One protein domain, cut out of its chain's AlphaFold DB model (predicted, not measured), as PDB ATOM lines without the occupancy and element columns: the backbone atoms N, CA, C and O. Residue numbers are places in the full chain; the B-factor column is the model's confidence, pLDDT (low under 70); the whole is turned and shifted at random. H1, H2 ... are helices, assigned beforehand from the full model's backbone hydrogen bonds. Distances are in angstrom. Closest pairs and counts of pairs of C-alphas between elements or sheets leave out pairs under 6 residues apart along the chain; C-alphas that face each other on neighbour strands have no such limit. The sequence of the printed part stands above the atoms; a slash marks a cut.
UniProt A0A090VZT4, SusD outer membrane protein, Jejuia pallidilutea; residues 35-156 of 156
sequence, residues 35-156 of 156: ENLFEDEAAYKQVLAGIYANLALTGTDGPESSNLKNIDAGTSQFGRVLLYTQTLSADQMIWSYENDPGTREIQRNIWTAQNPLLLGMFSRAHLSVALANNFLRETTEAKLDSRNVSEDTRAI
ATOM      1  N   GLU A  35     201.000 177.525 355.440       81.31
ATOM      2  CA  GLU A  35     201.067 176.094 355.738       81.31
ATOM      3  C   GLU A  35     200.027 175.280 354.970       81.31
ATOM      4  O   GLU A  35     200.402 174.248 354.421       81.31
ATOM      5  N   ASN A  36     198.799 175.799 354.858       87.75
ATOM      6  CA  ASN A  36     197.697 175.182 354.118       87.75
ATOM      7  C   ASN A  36     197.897 175.314 352.601       87.75
ATOM      8  O   ASN A  36     197.576 174.402 351.850       87.75
ATOM      9  N   LEU A  37     198.444 176.445 352.134       91.56
ATOM     10  CA  LEU A  37     198.710 176.671 350.711       91.56
ATOM     11  C   LEU A  37     199.666 175.615 350.142       91.56
ATOM     12  O   LEU A  37     199.426 175.089 349.063       91.56
ATOM     13  N   PHE A  38     200.741 175.309 350.870       94.69
ATOM     14  CA  PHE A  38     201.779 174.373 350.426       94.69
ATOM     15  C   PHE A  38     201.433 172.892 350.655       94.69
ATOM     16  O   PHE A  38     202.259 172.034 350.338       94.69
ATOM     17  N   GLU A  39     200.245 172.577 351.190       92.56
ATOM     18  CA  GLU A  39     199.701 171.209 351.148       92.56
ATOM     19  C   GLU A  39     199.362 170.786 349.714       92.56
ATOM     20  O   GLU A  39     199.491 169.611 349.377       92.56
ATOM     21  N   ASP A  40     198.978 171.738 348.854       94.25
ATOM     22  CA  ASP A  40     198.867 171.508 347.415       94.25
ATOM     23  C   ASP A  40     200.253 171.600 346.770       94.25
ATOM     24  O   ASP A  40     200.900 172.649 346.739       94.25
ATOM     25  N   GLU A  41     200.710 170.492 346.202       94.62
ATOM     26  CA  GLU A  41     201.999 170.421 345.530       94.62
ATOM     27  C   GLU A  41     202.089 171.348 344.298       94.62
ATOM     28  O   GLU A  41     203.164 171.852 343.960       94.62
ATOM     29  N   ALA A  42     200.964 171.678 343.656       94.62
ATOM     30  CA  ALA A  42     200.957 172.658 342.572       94.62
ATOM     31  C   ALA A  42     201.327 174.075 343.058       94.62
ATOM     32  O   ALA A  42     201.822 174.889 342.265       94.62
ATOM     33  N   ALA A  43     201.137 174.370 344.349       95.31
ATOM     34  CA  ALA A  43     201.392 175.684 344.919       95.31
ATOM     35  C   ALA A  43     202.871 176.078 344.856       95.31
ATOM     36  O   ALA A  43     203.163 177.252 344.653       95.31
ATOM     37  N   TYR A  44     203.816 175.133 344.938       96.25
ATOM     38  CA  TYR A  44     205.251 175.445 344.867       96.25
ATOM     39  C   TYR A  44     205.601 176.188 343.575       96.25
ATOM     40  O   TYR A  44     206.162 177.288 343.597       96.25
ATOM     41  N   LYS A  45     205.173 175.639 342.435       95.88
ATOM     42  CA  LYS A  45     205.396 176.261 341.130       95.88
ATOM     43  C   LYS A  45     204.613 177.564 340.974       95.88
ATOM     44  O   LYS A  45     205.133 178.517 340.398       95.88
ATOM     45  N   GLN A  46     203.378 177.621 341.473       95.06
ATOM     46  CA  GLN A  46     202.536 178.818 341.379       95.06
ATOM     47  C   GLN A  46     203.081 179.981 342.215       95.06
ATOM     48  O   GLN A  46     203.130 181.108 341.727       95.06
ATOM     49  N   VAL A  47     203.544 179.723 343.440       95.12
ATOM     50  CA  VAL A  47     204.153 180.736 344.310       95.12
ATOM     51  C   VAL A  47     205.465 181.226 343.713       95.12
ATOM     52  O   VAL A  47     205.678 182.437 343.637       95.12
ATOM     53  N   LEU A  48     206.314 180.321 343.213       96.06
ATOM     54  CA  LEU A  48     207.541 180.706 342.515       96.06
ATOM     55  C   LEU A  48     207.236 181.580 341.288       96.06
ATOM     56  O   LEU A  48     207.849 182.634 341.107       96.06
ATOM     57  N   ALA A  49     206.240 181.197 340.486       95.75
ATOM     58  CA  ALA A  49     205.765 182.011 339.372       95.75
ATOM     59  C   ALA A  49     205.244 183.377 339.847       95.75
ATOM     60  O   ALA A  49     205.551 184.388 339.222       95.75
ATOM     61  N   GLY A  50     204.529 183.430 340.972       94.69
ATOM     62  CA  GLY A  50     204.044 184.658 341.602       94.69
ATOM     63  C   GLY A  50     205.165 185.607 342.038       94.69
ATOM     64  O   GLY A  50     205.062 186.814 341.817       94.69
ATOM     65  N   ILE A  51     206.267 185.078 342.587       95.56
ATOM     66  CA  ILE A  51     207.453 185.868 342.963       95.56
ATOM     67  C   ILE A  51     208.033 186.582 341.740       95.56
ATOM     68  O   ILE A  51     208.260 187.792 341.778       95.56
ATOM     69  N   TYR A  52     208.236 185.861 340.636       95.56
ATOM     70  CA  TYR A  52     208.742 186.463 339.401       95.56
ATOM     71  C   TYR A  52     207.710 187.377 338.738       95.56
ATOM     72  O   TYR A  52     208.057 188.459 338.260       95.56
ATOM     73  N   ALA A  53     206.434 186.991 338.753       94.50
ATOM     74  CA  ALA A  53     205.347 187.808 338.238       94.50
ATOM     75  C   ALA A  53     205.246 189.146 338.978       94.50
ATOM     76  O   ALA A  53     204.967 190.150 338.335       94.50
ATOM     77  N   ASN A  54     205.563 189.215 340.276       92.81
ATOM     78  CA  ASN A  54     205.583 190.465 341.043       92.81
ATOM     79  C   ASN A  54     206.579 191.515 340.502       92.81
ATOM     80  O   ASN A  54     206.428 192.706 340.777       92.81
ATOM     81  N   LEU A  55     207.584 191.105 339.718       93.69
ATOM     82  CA  LEU A  55     208.521 192.023 339.057       93.69
ATOM     83  C   LEU A  55     207.961 192.613 337.753       93.69
ATOM     84  O   LEU A  55     208.429 193.657 337.294       93.69
ATOM     85  N   ALA A  56     206.972 191.958 337.147       92.00
ATOM     86  CA  ALA A  56     206.420 192.327 335.846       92.00
ATOM     87  C   ALA A  56     204.986 192.869 335.942       92.00
ATOM     88  O   ALA A  56     204.655 193.844 335.268       92.00
ATOM     89  N   LEU A  57     204.159 192.275 336.795       93.75
ATOM     90  CA  LEU A  57     202.739 192.557 336.943       93.75
ATOM     91  C   LEU A  57     202.468 193.469 338.138       93.75
ATOM     92  O   LEU A  57     203.153 193.437 339.161       93.75
ATOM     93  N   THR A  58     201.412 194.263 338.019       94.06
ATOM     94  CA  THR A  58     200.865 195.045 339.130       94.06
ATOM     95  C   THR A  58     200.054 194.136 340.058       94.06
ATOM     96  O   THR A  58     200.233 194.173 341.275       94.06
ATOM     97  N   GLY A  59     199.264 193.226 339.502       93.25
ATOM     98  CA  GLY A  59     198.556 192.165 340.210       93.25
ATOM     99  C   GLY A  59     198.122 191.071 339.236       93.25
ATOM    100  O   GLY A  59     198.478 191.107 338.056       93.25
ATOM    101  N   THR A  60     197.389 190.076 339.729       91.06
ATOM    102  CA  THR A  60     196.966 188.906 338.940       91.06
ATOM    103  C   THR A  60     195.589 189.054 338.294       91.06
ATOM    104  O   THR A  60     195.286 188.320 337.358       91.06
ATOM    105  N   ASP A  61     194.787 190.032 338.722       91.81
ATOM    106  CA  ASP A  61     193.369 190.162 338.346       91.81
ATOM    107  C   ASP A  61     193.132 191.242 337.278       91.81
ATOM    108  O   ASP A  61     192.054 191.827 337.168       91.81
ATOM    109  N   GLY A  62     194.159 191.532 336.475       87.88
ATOM    110  CA  GLY A  62     194.104 192.495 335.375       87.88
ATOM    111  C   GLY A  62     194.843 193.812 335.649       87.88
ATOM    112  O   GLY A  62     195.504 193.960 336.678       87.88
ATOM    113  N   PRO A  63     194.765 194.776 334.712       83.56
ATOM    114  CA  PRO A  63     195.623 195.966 334.699       83.56
ATOM    115  C   PRO A  63     195.386 196.922 335.875       83.56
ATOM    116  O   PRO A  63     196.321 197.574 336.326       83.56
ATOM    117  N   GLU A  64     194.163 196.958 336.404       89.56
ATOM    118  CA  GLU A  64     193.791 197.789 337.559       89.56
ATOM    119  C   GLU A  64     194.062 197.091 338.902       89.56
ATOM    120  O   GLU A  64     193.882 197.679 339.968       89.56
ATOM    121  N   SER A  65     194.488 195.822 338.876       92.56
ATOM    122  CA  SER A  65     194.804 195.073 340.088       92.56
ATOM    123  C   SER A  65     196.209 195.404 340.592       92.56
ATOM    124  O   SER A  65     197.145 195.629 339.817       92.56
ATOM    125  N   SER A  66     196.361 195.422 341.915       92.12
ATOM    126  CA  SER A  66     197.627 195.690 342.587       92.12
ATOM    127  C   SER A  66     197.802 194.748 343.773       92.12
ATOM    128  O   SER A  66     196.924 194.660 344.630       92.12
ATOM    129  N   ASN A  67     198.970 194.112 343.881       90.38
ATOM    130  CA  ASN A  67     199.361 193.380 345.092       90.38
ATOM    131  C   ASN A  67     199.622 194.318 346.288       90.38
ATOM    132  O   ASN A  67     199.838 193.853 347.406       90.38
ATOM    133  N   LEU A  68     199.641 195.637 346.064       91.06
ATOM    134  CA  LEU A  68     199.796 196.648 347.099       91.06
ATOM    135  C   LEU A  68     198.475 197.378 347.331       91.06
ATOM    136  O   LEU A  68     197.886 197.939 346.408       91.06
ATOM    137  N   LYS A  69     198.038 197.424 348.590       88.44
ATOM    138  CA  LYS A  69     196.857 198.193 348.991       88.44
ATOM    139  C   LYS A  69     197.167 199.691 349.007       88.44
ATOM    140  O   LYS A  69     198.255 200.095 349.407       88.44
ATOM    141  N   ASN A  70     196.172 200.504 348.648       86.50
ATOM    142  CA  ASN A  70     196.216 201.975 348.683       86.50
ATOM    143  C   ASN A  70     197.296 202.620 347.795       86.50
ATOM    144  O   ASN A  70     197.662 203.773 348.010       86.50
ATOM    145  N   ILE A  71     197.799 201.890 346.802       88.06
ATOM    146  CA  ILE A  71     198.719 202.397 345.785       88.06
ATOM    147  C   ILE A  71     198.107 202.053 344.437       88.06
ATOM    148  O   ILE A  71     197.727 200.905 344.205       88.06
ATOM    149  N   ASP A  72     198.001 203.059 343.574       89.75
ATOM    150  CA  ASP A  72     197.532 202.894 342.203       89.75
ATOM    151  C   ASP A  72     198.320 201.785 341.483       89.75
ATOM    152  O   ASP A  72     199.547 201.693 341.616       89.75
ATOM    153  N   ALA A  73     197.624 200.943 340.716       90.31
ATOM    154  CA  ALA A  73     198.232 199.797 340.051       90.31
ATOM    155  C   ALA A  73     199.374 200.239 339.127       90.31
ATOM    156  O   ALA A  73     200.491 199.723 339.240       90.31
ATOM    157  N   GLY A  74     199.157 201.271 338.307       83.50
ATOM    158  CA  GLY A  74     200.171 201.831 337.413       83.50
ATOM    159  C   GLY A  74     201.395 202.390 338.146       83.50
ATOM    160  O   GLY A  74     202.509 202.293 337.632       83.50
ATOM    161  N   THR A  75     201.202 202.905 339.359       86.81
ATOM    162  CA  THR A  75     202.242 203.425 340.269       86.81
ATOM    163  C   THR A  75     202.904 202.335 341.121       86.81
ATOM    164  O   THR A  75     203.791 202.599 341.928       86.81
ATOM    165  N   SER A  76     202.493 201.083 340.949       89.38
ATOM    166  CA  SER A  76     203.016 199.950 341.705       89.38
ATOM    167  C   SER A  76     203.857 198.996 340.853       89.38
ATOM    168  O   SER A  76     204.454 198.084 341.408       89.38
ATOM    169  N   GLN A  77     203.938 199.155 339.530       92.56
ATOM    170  CA  GLN A  77     204.707 198.235 338.681       92.56
ATOM    171  C   GLN A  77     206.220 198.372 338.951       92.56
ATOM    172  O   GLN A  77     206.773 199.465 338.828       92.56
ATOM    173  N   PHE A  78     206.897 197.271 339.309       93.94
ATOM    174  CA  PHE A  78     208.281 197.297 339.809       93.94
ATOM    175  C   PHE A  78     209.255 198.011 338.858       93.94
ATOM    176  O   PHE A  78     209.966 198.924 339.270       93.94
ATOM    177  N   GLY A  79     209.266 197.634 337.577       93.88
ATOM    178  CA  GLY A  79     210.184 198.200 336.583       93.88
ATOM    179  C   GLY A  79     209.934 199.681 336.283       93.88
ATOM    180  O   GLY A  79     210.880 200.457 336.186       93.88
ATOM    181  N   ARG A  80     208.669 200.093 336.177       92.75
ATOM    182  CA  ARG A  80     208.257 201.476 335.912       92.75
ATOM    183  C   ARG A  80     208.663 202.387 337.056       92.75
ATOM    184  O   ARG A  80     209.233 203.448 336.822       92.75
ATOM    185  N   VAL A  81     208.369 201.976 338.284       93.94
ATOM    186  CA  VAL A  81     208.675 202.792 339.456       93.94
ATOM    187  C   VAL A  81     210.185 202.839 339.679       93.94
ATOM    188  O   VAL A  81     210.709 203.922 339.923       93.94
ATOM    189  N   LEU A  82     210.900 201.724 339.477       95.62
ATOM    190  CA  LEU A  82     212.364 201.705 339.494       95.62
ATOM    191  C   LEU A  82     212.948 202.664 338.447       95.62
ATOM    192  O   LEU A  82     213.844 203.443 338.760       95.62
ATOM    193  N   LEU A  83     212.424 202.655 337.217       95.25
ATOM    194  CA  LEU A  83     212.831 203.605 336.185       95.25
ATOM    195  C   LEU A  83     212.618 205.042 336.669       95.25
ATOM    196  O   LEU A  83     213.539 205.851 336.588       95.25
ATOM    197  N   TYR A  84     211.442 205.361 337.209       95.12
ATOM    198  CA  TYR A  84     211.144 206.703 337.705       95.12
ATOM    199  C   TYR A  84     212.105 207.144 338.810       95.12
ATOM    200  O   TYR A  84     212.652 208.242 338.724       95.12
ATOM    201  N   THR A  85     212.357 206.298 339.813       94.62
ATOM    202  CA  THR A  85     213.235 206.656 340.935       94.62
ATOM    203  C   THR A  85     214.706 206.751 340.542       94.62
ATOM    204  O   THR A  85     215.450 207.468 341.202       94.62
ATOM    205  N   GLN A  86     215.129 206.062 339.476       96.00
ATOM    206  CA  GLN A  86     216.510 206.114 338.988       96.00
ATOM    207  C   GLN A  86     216.766 207.221 337.959       96.00
ATOM    208  O   GLN A  86     217.917 207.613 337.795       96.00
ATOM    209  N   THR A  87     215.734 207.703 337.258       96.50
ATOM    210  CA  THR A  87     215.928 208.587 336.092       96.50
ATOM    211  C   THR A  87     215.317 209.974 336.226       96.50
ATOM    212  O   THR A  87     215.891 210.909 335.680       96.50
ATOM    213  N   LEU A  88     214.198 210.153 336.941       96.31
ATOM    214  CA  LEU A  88     213.505 211.450 336.957       96.31
ATOM    215  C   LEU A  88     214.278 212.526 337.716       96.31
ATOM    216  O   LEU A  88     214.234 213.684 337.328       96.31
ATOM    217  N   SER A  89     214.994 212.159 338.777       95.19
ATOM    218  CA  SER A  89     215.884 213.078 339.497       95.19
ATOM    219  C   SER A  89     217.245 213.261 338.810       95.19
ATOM    220  O   SER A  89     218.060 214.054 339.286       95.19
ATOM    221  N   ALA A  90     217.491 212.532 337.716       95.12
ATOM    222  CA  ALA A  90     218.713 212.559 336.921       95.12
ATOM    223  C   ALA A  90     218.491 213.280 335.573       95.12
ATOM    224  O   ALA A  90     217.440 213.856 335.311       95.12
ATOM    225  N   ASP A  91     219.501 213.266 334.704       95.19
ATOM    226  CA  ASP A  91     219.528 213.963 333.412       95.19
ATOM    227  C   ASP A  91     219.052 213.106 332.223       95.19
ATOM    228  O   ASP A  91     219.107 213.539 331.072       95.19
ATOM    229  N   GLN A  92     218.571 211.886 332.482       96.12
ATOM    230  CA  GLN A  92     218.269 210.895 331.444       96.12
ATOM    231  C   GLN A  92     216.846 210.998 330.878       96.12
ATOM    232  O   GLN A  92     216.622 210.629 329.725       96.12
ATOM    233  N   MET A  93     215.868 211.440 331.679       94.50
ATOM    234  CA  MET A  93     214.454 211.421 331.295       94.50
ATOM    235  C   MET A  93     213.657 212.550 331.950       94.50
ATOM    236  O   MET A  93     213.782 212.809 333.141       94.50
ATOM    237  N   ILE A  94     212.756 213.152 331.169       94.94
ATOM    238  CA  ILE A  94     211.731 214.096 331.628       94.94
ATOM    239  C   ILE A  94     210.361 213.455 331.408       94.94
ATOM    240  O   ILE A  94     210.039 213.040 330.294       94.94
ATOM    241  N   TRP A  95     209.545 213.376 332.462       95.00
ATOM    242  CA  TRP A  95     208.149 212.957 332.342       95.00
ATOM    243  C   TRP A  95     207.282 214.175 332.035       95.00
ATOM    244  O   TRP A  95     207.199 215.092 332.851       95.00
ATOM    245  N   SER A  96     206.654 214.193 330.859       95.38
ATOM    246  CA  SER A  96     205.873 215.340 330.377       95.38
ATOM    247  C   SER A  96     204.539 215.523 331.107       95.38
ATOM    248  O   SER A  96     204.055 216.649 331.220       95.38
ATOM    249  N   TYR A  97     203.949 214.447 331.635       93.12
ATOM    250  CA  TYR A  97     202.712 214.501 332.416       93.12
ATOM    251  C   TYR A  97     203.014 214.846 333.883       93.12
ATOM    252  O   TYR A  97     202.783 214.043 334.778       93.12
ATOM    253  N   GLU A  98     203.539 216.047 334.154       91.06
ATOM    254  CA  GLU A  98     203.933 216.486 335.514       91.06
ATOM    255  C   GLU A  98     202.786 216.488 336.547       91.06
ATOM    256  O   GLU A  98     203.037 216.561 337.749       91.06
ATOM    257  N   ASN A  99     201.530 216.412 336.100       91.75
ATOM    258  CA  ASN A  99     200.371 216.294 336.987       91.75
ATOM    259  C   ASN A  99     200.146 214.861 337.499       91.75
ATOM    260  O   ASN A  99     199.315 214.672 338.387       91.75
ATOM    261  N   ASP A 100     200.869 213.866 336.971       92.12
ATOM    262  CA  ASP A 100     200.841 212.506 337.502       92.12
ATOM    263  C   ASP A 100     201.425 212.505 338.925       92.12
ATOM    264  O   ASP A 100     202.569 212.954 339.113       92.12
ATOM    265  N   PRO A 101     200.688 211.995 339.931       92.19
ATOM    266  CA  PRO A 101     201.098 212.066 341.328       92.19
ATOM    267  C   PRO A 101     202.529 211.574 341.574       92.19
ATOM    268  O   PRO A 101     202.891 210.447 341.242       92.19
ATOM    269  N   GLY A 102     203.352 212.419 342.194       94.19
ATOM    270  CA  GLY A 102     204.720 212.096 342.594       94.19
ATOM    271  C   GLY A 102     205.794 212.339 341.527       94.19
ATOM    272  O   GLY A 102     206.967 212.442 341.893       94.19
ATOM    273  N   THR A 103     205.442 212.448 340.239       95.25
ATOM    274  CA  THR A 103     206.426 212.565 339.142       95.25
ATOM    275  C   THR A 103     207.170 213.899 339.170       95.25
ATOM    276  O   THR A 103     208.403 213.923 339.164       95.25
ATOM    277  N   ARG A 104     206.438 215.015 339.267       95.88
ATOM    278  CA  ARG A 104     206.987 216.375 339.359       95.88
ATOM    279  C   ARG A 104     207.902 216.541 340.564       95.88
ATOM    280  O   ARG A 104     208.937 217.197 340.465       95.88
ATOM    281  N   GLU A 105     207.524 215.978 341.706       96.19
ATOM    282  CA  GLU A 105     208.272 216.116 342.948       96.19
ATOM    283  C   GLU A 105     209.633 215.420 342.881       96.19
ATOM    284  O   GLU A 105     210.619 215.986 343.356       96.19
ATOM    285  N   ILE A 106     209.707 214.234 342.263       96.44
ATOM    286  CA  ILE A 106     210.988 213.562 342.001       96.44
ATOM    287  C   ILE A 106     211.796 214.362 340.979       96.44
ATOM    288  O   ILE A 106     212.955 214.678 341.235       96.44
ATOM    289  N   GLN A 107     211.166 214.761 339.871       96.31
ATOM    290  CA  GLN A 107     211.850 215.425 338.761       96.31
ATOM    291  C   GLN A 107     212.470 216.773 339.142       96.31
ATOM    292  O   GLN A 107     213.534 217.154 338.663       96.31
ATOM    293  N   ARG A 108     211.813 217.500 340.049       95.31
ATOM    294  CA  ARG A 108     212.267 218.807 340.538       95.31
ATOM    295  C   ARG A 108     213.029 218.725 341.863       95.31
ATOM    296  O   ARG A 108     213.374 219.772 342.399       95.31
ATOM    297  N   ASN A 109     213.297 217.523 342.384       95.31
ATOM    298  CA  ASN A 109     213.972 217.300 343.670       95.31
ATOM    299  C   ASN A 109     213.301 218.020 344.865       95.31
ATOM    300  O   ASN A 109     213.974 218.571 345.733       95.31
ATOM    301  N   ILE A 110     211.964 218.014 344.920       96.56
ATOM    302  CA  ILE A 110     211.141 218.647 345.977       96.56
ATOM    303  C   ILE A 110     210.193 217.650 346.665       96.56
ATOM    304  O   ILE A 110     209.140 218.021 347.185       96.56
ATOM    305  N   TRP A 111     210.524 216.364 346.611       96.00
ATOM    306  CA  TRP A 111     209.727 215.286 347.187       96.00
ATOM    307  C   TRP A 111     209.791 215.258 348.716       96.00
ATOM    308  O   TRP A 111     210.753 215.695 349.341       96.00
ATOM    309  N   THR A 112     208.738 214.709 349.316       95.81
ATOM    310  CA  THR A 112     208.650 214.426 350.752       95.81
ATOM    311  C   THR A 112     208.469 212.925 350.974       95.81
ATOM    312  O   THR A 112     208.294 212.158 350.024       95.81
ATOM    313  N   ALA A 113     208.445 212.492 352.237       92.00
ATOM    314  CA  ALA A 113     208.161 211.101 352.602       92.00
ATOM    315  C   ALA A 113     206.768 210.607 352.147       92.00
ATOM    316  O   ALA A 113     206.514 209.409 352.154       92.00
ATOM    317  N   GLN A 114     205.869 211.513 351.749       91.25
ATOM    318  CA  GLN A 114     204.524 211.196 351.264       91.25
ATOM    319  C   GLN A 114     204.475 210.964 349.744       91.25
ATOM    320  O   GLN A 114     203.391 210.773 349.198       91.25
ATOM    321  N   ASN A 115     205.612 210.998 349.040       94.38
ATOM    322  CA  ASN A 115     205.629 210.775 347.598       94.38
ATOM    323  C   ASN A 115     205.168 209.337 347.256       94.38
ATOM    324  O   ASN A 115     205.783 208.372 347.725       94.38
ATOM    325  N   PRO A 116     204.128 209.169 346.418       93.00
ATOM    326  CA  PRO A 116     203.551 207.856 346.134       93.00
ATOM    327  C   PRO A 116     204.487 206.941 345.333       93.00
ATOM    328  O   PRO A 116     204.422 205.729 345.511       93.00
ATOM    329  N   LEU A 117     205.390 207.487 344.506       94.38
ATOM    330  CA  LEU A 117     206.372 206.692 343.759       94.38
ATOM    331  C   LEU A 117     207.408 206.072 344.707       94.38
ATOM    332  O   LEU A 117     207.740 204.896 344.577       94.38
ATOM    333  N   LEU A 118     207.885 206.838 345.696       94.25
ATOM    334  CA  LEU A 118     208.823 206.329 346.704       94.25
ATOM    335  C   LEU A 118     208.165 205.270 347.592       94.25
ATOM    336  O   LEU A 118     208.749 204.210 347.821       94.25
ATOM    337  N   LEU A 119     206.935 205.532 348.047       92.25
ATOM    338  CA  LEU A 119     206.160 204.565 348.819       92.25
ATOM    339  C   LEU A 119     205.888 203.290 348.006       92.25
ATOM    340  O   LEU A 119     206.042 202.189 348.536       92.25
ATOM    341  N   GLY A 120     205.538 203.429 346.724       92.06
ATOM    342  CA  GLY A 120     205.348 202.323 345.784       92.06
ATOM    343  C   GLY A 120     206.599 201.468 345.630       92.06
ATOM    344  O   GLY A 120     206.527 200.251 345.804       92.06
ATOM    345  N   MET A 121     207.755 202.094 345.387       93.75
ATOM    346  CA  MET A 121     209.021 201.375 345.220       93.75
ATOM    347  C   MET A 121     209.421 200.625 346.488       93.75
ATOM    348  O   MET A 121     209.753 199.441 346.436       93.75
ATOM    349  N   PHE A 122     209.354 201.306 347.635       92.81
ATOM    350  CA  PHE A 122     209.689 200.713 348.925       92.81
ATOM    351  C   PHE A 122     208.780 199.518 349.233       92.81
ATOM    352  O   PHE A 122     209.260 198.431 349.560       92.81
ATOM    353  N   SER A 123     207.470 199.693 349.052       92.50
ATOM    354  CA  SER A 123     206.477 198.645 349.297       92.50
ATOM    355  C   SER A 123     206.666 197.450 348.361       92.50
ATOM    356  O   SER A 123     206.558 196.307 348.800       92.50
ATOM    357  N   ARG A 124     207.012 197.679 347.085       92.56
ATOM    358  CA  ARG A 124     207.292 196.593 346.134       92.56
ATOM    359  C   ARG A 124     208.555 195.823 346.454       92.56
ATOM    360  O   ARG A 124     208.522 194.597 346.417       92.56
ATOM    361  N   ALA A 125     209.642 196.517 346.775       93.19
ATOM    362  CA  ALA A 125     210.875 195.861 347.186       93.19
ATOM    363  C   ALA A 125     210.632 194.992 348.429       93.19
ATOM    364  O   ALA A 125     211.052 193.836 348.469       93.19
ATOM    365  N   HIS A 126     209.880 195.514 349.402       94.19
ATOM    366  CA  HIS A 126     209.539 194.773 350.610       94.19
ATOM    367  C   HIS A 126     208.648 193.557 350.325       94.19
ATOM    368  O   HIS A 126     208.920 192.474 350.837       94.19
ATOM    369  N   LEU A 127     207.637 193.700 349.461       93.62
ATOM    370  CA  LEU A 127     206.787 192.585 349.042       93.62
ATOM    371  C   LEU A 127     207.603 191.481 348.352       93.62
ATOM    372  O   LEU A 127     207.441 190.316 348.697       93.62
ATOM    373  N   SER A 128     208.514 191.828 347.436       94.56
ATOM    374  CA  SER A 128     209.388 190.843 346.780       94.56
ATOM    375  C   SER A 128     210.211 190.046 347.793       94.56
ATOM    376  O   SER A 128     210.288 188.823 347.699       94.56
ATOM    377  N   VAL A 129     210.787 190.726 348.791       96.44
ATOM    378  CA  VAL A 129     211.553 190.076 349.866       96.44
ATOM    379  C   VAL A 129     210.654 189.183 350.720       96.44
ATOM    380  O   VAL A 129     211.026 188.051 351.021       96.44
ATOM    381  N   ALA A 130     209.461 189.654 351.090       95.69
ATOM    382  CA  ALA A 130     208.520 188.885 351.897       95.69
ATOM    383  C   ALA A 130     208.065 187.596 351.191       95.69
ATOM    384  O   ALA A 130     208.074 186.531 351.810       95.69
ATOM    385  N   LEU A 131     207.728 187.674 349.898       94.69
ATOM    386  CA  LEU A 131     207.324 186.514 349.100       94.69
ATOM    387  C   LEU A 131     208.468 185.499 348.968       94.69
ATOM    388  O   LEU A 131     208.264 184.313 349.221       94.69
ATOM    389  N   ALA A 132     209.683 185.961 348.650       96.62
ATOM    390  CA  ALA A 132     210.855 185.093 348.542       96.62
ATOM    391  C   ALA A 132     211.197 184.413 349.879       96.62
ATOM    392  O   ALA A 132     211.390 183.201 349.927       96.62
ATOM    393  N   ASN A 133     211.204 185.165 350.983       96.94
ATOM    394  CA  ASN A 133     211.472 184.616 352.313       96.94
ATOM    395  C   ASN A 133     210.406 183.608 352.751       96.94
ATOM    396  O   ASN A 133     210.723 182.640 353.444       96.94
ATOM    397  N   ASN A 134     209.141 183.831 352.383       94.94
ATOM    398  CA  ASN A 134     208.079 182.875 352.660       94.94
ATOM    399  C   ASN A 134     208.306 181.568 351.900       94.94
ATOM    400  O   ASN A 134     208.330 180.517 352.529       94.94
ATOM    401  N   PHE A 135     208.577 181.650 350.597       96.06
ATOM    402  CA  PHE A 135     208.869 180.473 349.786       96.06
ATOM    403  C   PHE A 135     210.051 179.675 350.347       96.06
ATOM    404  O   PHE A 135     209.901 178.488 350.603       96.06
ATOM    405  N   LEU A 136     211.170 180.335 350.670       96.31
ATOM    406  CA  LEU A 136     212.348 179.680 351.259       96.31
ATOM    407  C   LEU A 136     212.060 178.977 352.598       96.31
ATOM    408  O   LEU A 136     212.653 177.943 352.894       96.31
ATOM    409  N   ARG A 137     211.161 179.525 353.425       95.81
ATOM    410  CA  ARG A 137     210.734 178.879 354.680       95.81
ATOM    411  C   ARG A 137     209.905 177.622 354.427       95.81
ATOM    412  O   ARG A 137     210.015 176.657 355.182       95.81
ATOM    413  N   GLU A 138     209.070 177.643 353.396       95.44
ATOM    414  CA  GLU A 138     208.150 176.551 353.076       95.44
ATOM    415  C   GLU A 138     208.792 175.455 352.213       95.44
ATOM    416  O   GLU A 138     208.242 174.359 352.132       95.44
ATOM    417  N   THR A 139     209.980 175.707 351.652       95.38
ATOM    418  CA  THR A 139     210.769 174.755 350.850       95.38
ATOM    419  C   THR A 139     211.984 174.171 351.573       95.38
ATOM    420  O   THR A 139     212.886 173.621 350.945       95.38
ATOM    421  N   THR A 140     212.029 174.249 352.906       96.69
ATOM    422  CA  THR A 140     213.047 173.512 353.676       96.69
ATOM    423  C   THR A 140     212.841 172.002 353.543       96.69
ATOM    424  O   THR A 140     211.698 171.548 353.496       96.69
ATOM    425  N   GLU A 141     213.923 171.212 353.554       96.12
ATOM    426  CA  GLU A 141     213.849 169.741 353.452       96.12
ATOM    427  C   GLU A 141     212.832 169.153 354.441       96.12
ATOM    428  O   GLU A 141     211.930 168.428 354.040       96.12
ATOM    429  N   ALA A 142     212.878 169.575 355.710       96.50
ATOM    430  CA  ALA A 142     211.947 169.112 356.739       96.50
ATOM    431  C   ALA A 142     210.467 169.394 356.406       96.50
ATOM    432  O   ALA A 142     209.607 168.550 356.663       96.50
ATOM    433  N   LYS A 143     210.150 170.565 355.833       95.50
ATOM    434  CA  LYS A 143     208.781 170.920 355.419       95.50
ATOM    435  C   LYS A 143     208.350 170.107 354.196       95.50
ATOM    436  O   LYS A 143     207.242 169.571 354.201       95.50
ATOM    437  N   LEU A 144     209.221 169.965 353.196       96.25
ATOM    438  CA  LEU A 144     208.954 169.170 351.993       96.25
ATOM    439  C   LEU A 144     208.735 167.688 352.333       96.25
ATOM    440  O   LEU A 144     207.785 167.071 351.849       96.25
ATOM    441  N   ASP A 145     209.567 167.133 353.217       95.88
ATOM    442  CA  ASP A 145     209.466 165.754 353.698       95.88
ATOM    443  C   ASP A 145     208.169 165.541 354.480       95.88
ATOM    444  O   ASP A 145     207.445 164.582 354.220       95.88
ATOM    445  N   SER A 146     207.815 166.473 355.375       95.75
ATOM    446  CA  SER A 146     206.572 166.392 356.156       95.75
ATOM    447  C   SER A 146     205.303 166.376 355.296       95.75
ATOM    448  O   SER A 146     204.275 165.857 355.729       95.75
ATOM    449  N   ARG A 147     205.384 166.914 354.072       95.56
ATOM    450  CA  ARG A 147     204.280 167.004 353.107       95.56
ATOM    451  C   ARG A 147     204.365 165.962 351.991       95.56
ATOM    452  O   ARG A 147     203.507 165.955 351.119       95.56
ATOM    453  N   ASN A 148     205.360 165.071 352.022       95.50
ATOM    454  CA  ASN A 148     205.603 164.057 350.989       95.50
ATOM    455  C   ASN A 148     205.700 164.639 349.561       95.50
ATOM    456  O   ASN A 148     205.197 164.040 348.614       95.50
ATOM    457  N   VAL A 149     206.341 165.805 349.409       96.81
ATOM    458  CA  VAL A 149     206.518 166.467 348.101       96.81
ATOM    459  C   VAL A 149     207.357 165.591 347.166       96.81
ATOM    460  O   VAL A 149     208.409 165.091 347.583       96.81
ATOM    461  N   SER A 150     206.913 165.427 345.917       96.62
ATOM    462  CA  SER A 150     207.564 164.582 344.912       96.62
ATOM    463  C   SER A 150     208.921 165.130 344.459       96.62
ATOM    464  O   SER A 150     209.197 166.329 344.531       96.62
ATOM    465  N   GLU A 151     209.769 164.241 343.937       95.25
ATOM    466  CA  GLU A 151     211.086 164.605 343.396       95.25
ATOM    467  C   GLU A 151     210.994 165.587 342.218       95.25
ATOM    468  O   GLU A 151     211.822 166.491 342.109       95.25
ATOM    469  N   ASP A 152     209.961 165.468 341.378       94.81
ATOM    470  CA  ASP A 152     209.753 166.381 340.249       94.81
ATOM    471  C   ASP A 152     209.531 167.820 340.734       94.81
ATOM    472  O   ASP A 152     210.078 168.758 340.155       94.81
ATOM    473  N   THR A 153     208.772 168.007 341.817       94.81
ATOM    474  CA  THR A 153     208.540 169.333 342.411       94.81
ATOM    475  C   THR A 153     209.768 169.849 343.155       94.81
ATOM    476  O   THR A 153     210.039 171.046 343.110       94.81
ATOM    477  N   ARG A 154     210.547 168.969 343.798       93.50
ATOM    478  CA  ARG A 154     211.810 169.334 344.470       93.50
ATOM    479  C   ARG A 154     212.890 169.817 343.504       93.50
ATOM    480  O   ARG A 154     213.795 170.534 343.920       93.50
ATOM    481  N   ALA A 155     212.817 169.404 342.241       89.75
ATOM    482  CA  ALA A 155     213.767 169.796 341.206       89.75
ATOM    483  C   ALA A 155     213.506 171.194 340.607       89.75
ATOM    484  O   ALA A 155     214.323 171.658 339.804       89.75
ATOM    485  N   ILE A 156     212.381 171.839 340.947       78.69
ATOM    486  CA  ILE A 156     211.985 173.186 340.487       78.69
ATOM    487  C   ILE A 156     212.553 174.252 341.426       78.69
ATOM    488  O   ILE A 156     213.113 175.240 340.895       78.69
TER     489      ILE A 156
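This is residues 35 to 156 of the 156 residues of the protein "SusD outer membrane protein" of Jejuia pallidilutea (UniProt A0A090VZT4). A long helix, H4, runs along a rod-shaped domain, with H1 side by side with its later part and H2 crossing its earlier part; H1 and H2 meet near their ends. The short H3 lies at one end of the rod and the short H5 and H6 at the other. The printed part has 122 residues with six named helices, H1 to H6 along the chain, and no named strand; the class is all helix. It is loose, with a radius of gyration of the C-alphas of 18.3 A, and spans 56 by 24 by 23 A.

H4, residues 116 to 138, touches H1, residues 42 to 56, with residues 128 to 135 alone, opposite ways at a shallow tilt of 22 degrees; their closest C-alphas, of Leu 131 and Ile 51, are 6.2 A apart. With residues 117 to 125 alone, H4 touches H2, residues 78 to 87, opposite ways at a steep tilt of 45 degrees; the closest C-alphas, of Met 121 and Val 81, are 5.9 A apart. H1 touches H2 with residues 54 to 56 alone, the same way at a shallow tilt of 26 degrees; the closest C-alphas, of Leu 55 and Phe 78, are 5.3 A apart. The helix packing is mostly aligned, but only just, with 2 of 3 touching pairs at a shallow tilt. H3, residues 103 to 107, is close to H2 but not clearly touching, with the closest C-alphas, of Ile 106 and Thr 85, 7.3 A apart. H5, residues 141 to 146, touches no helix. H6, residues 151 to 154, is close to H1 but not clearly touching, with the closest C-alphas, of Thr 153 and Tyr 44, 7.4 A apart. Every O i to N i+4 pair is within hydrogen-bond range in H2, H3, H4 and H5, and 9 of 11 are in H1; H6 is too short for such a pair.

H4 is 32.4 A long, from C-alpha 116 at (203.551, 207.856, 346.134) to C-alpha 138 at (208.150, 176.551, 353.076). H1, 21.5 A long, begins at C-alpha 42 at (200.957, 172.658, 342.572), and H2 is 14.1 A long.

The C-alphas farthest apart, of Arg 108 and Asn 148, are 56.1 A apart. The links H1 to H2 and H2 to H3 are long, with 21 and 15 residues. The printed part has no cut, and no printed residue is under 70 in pLDDT.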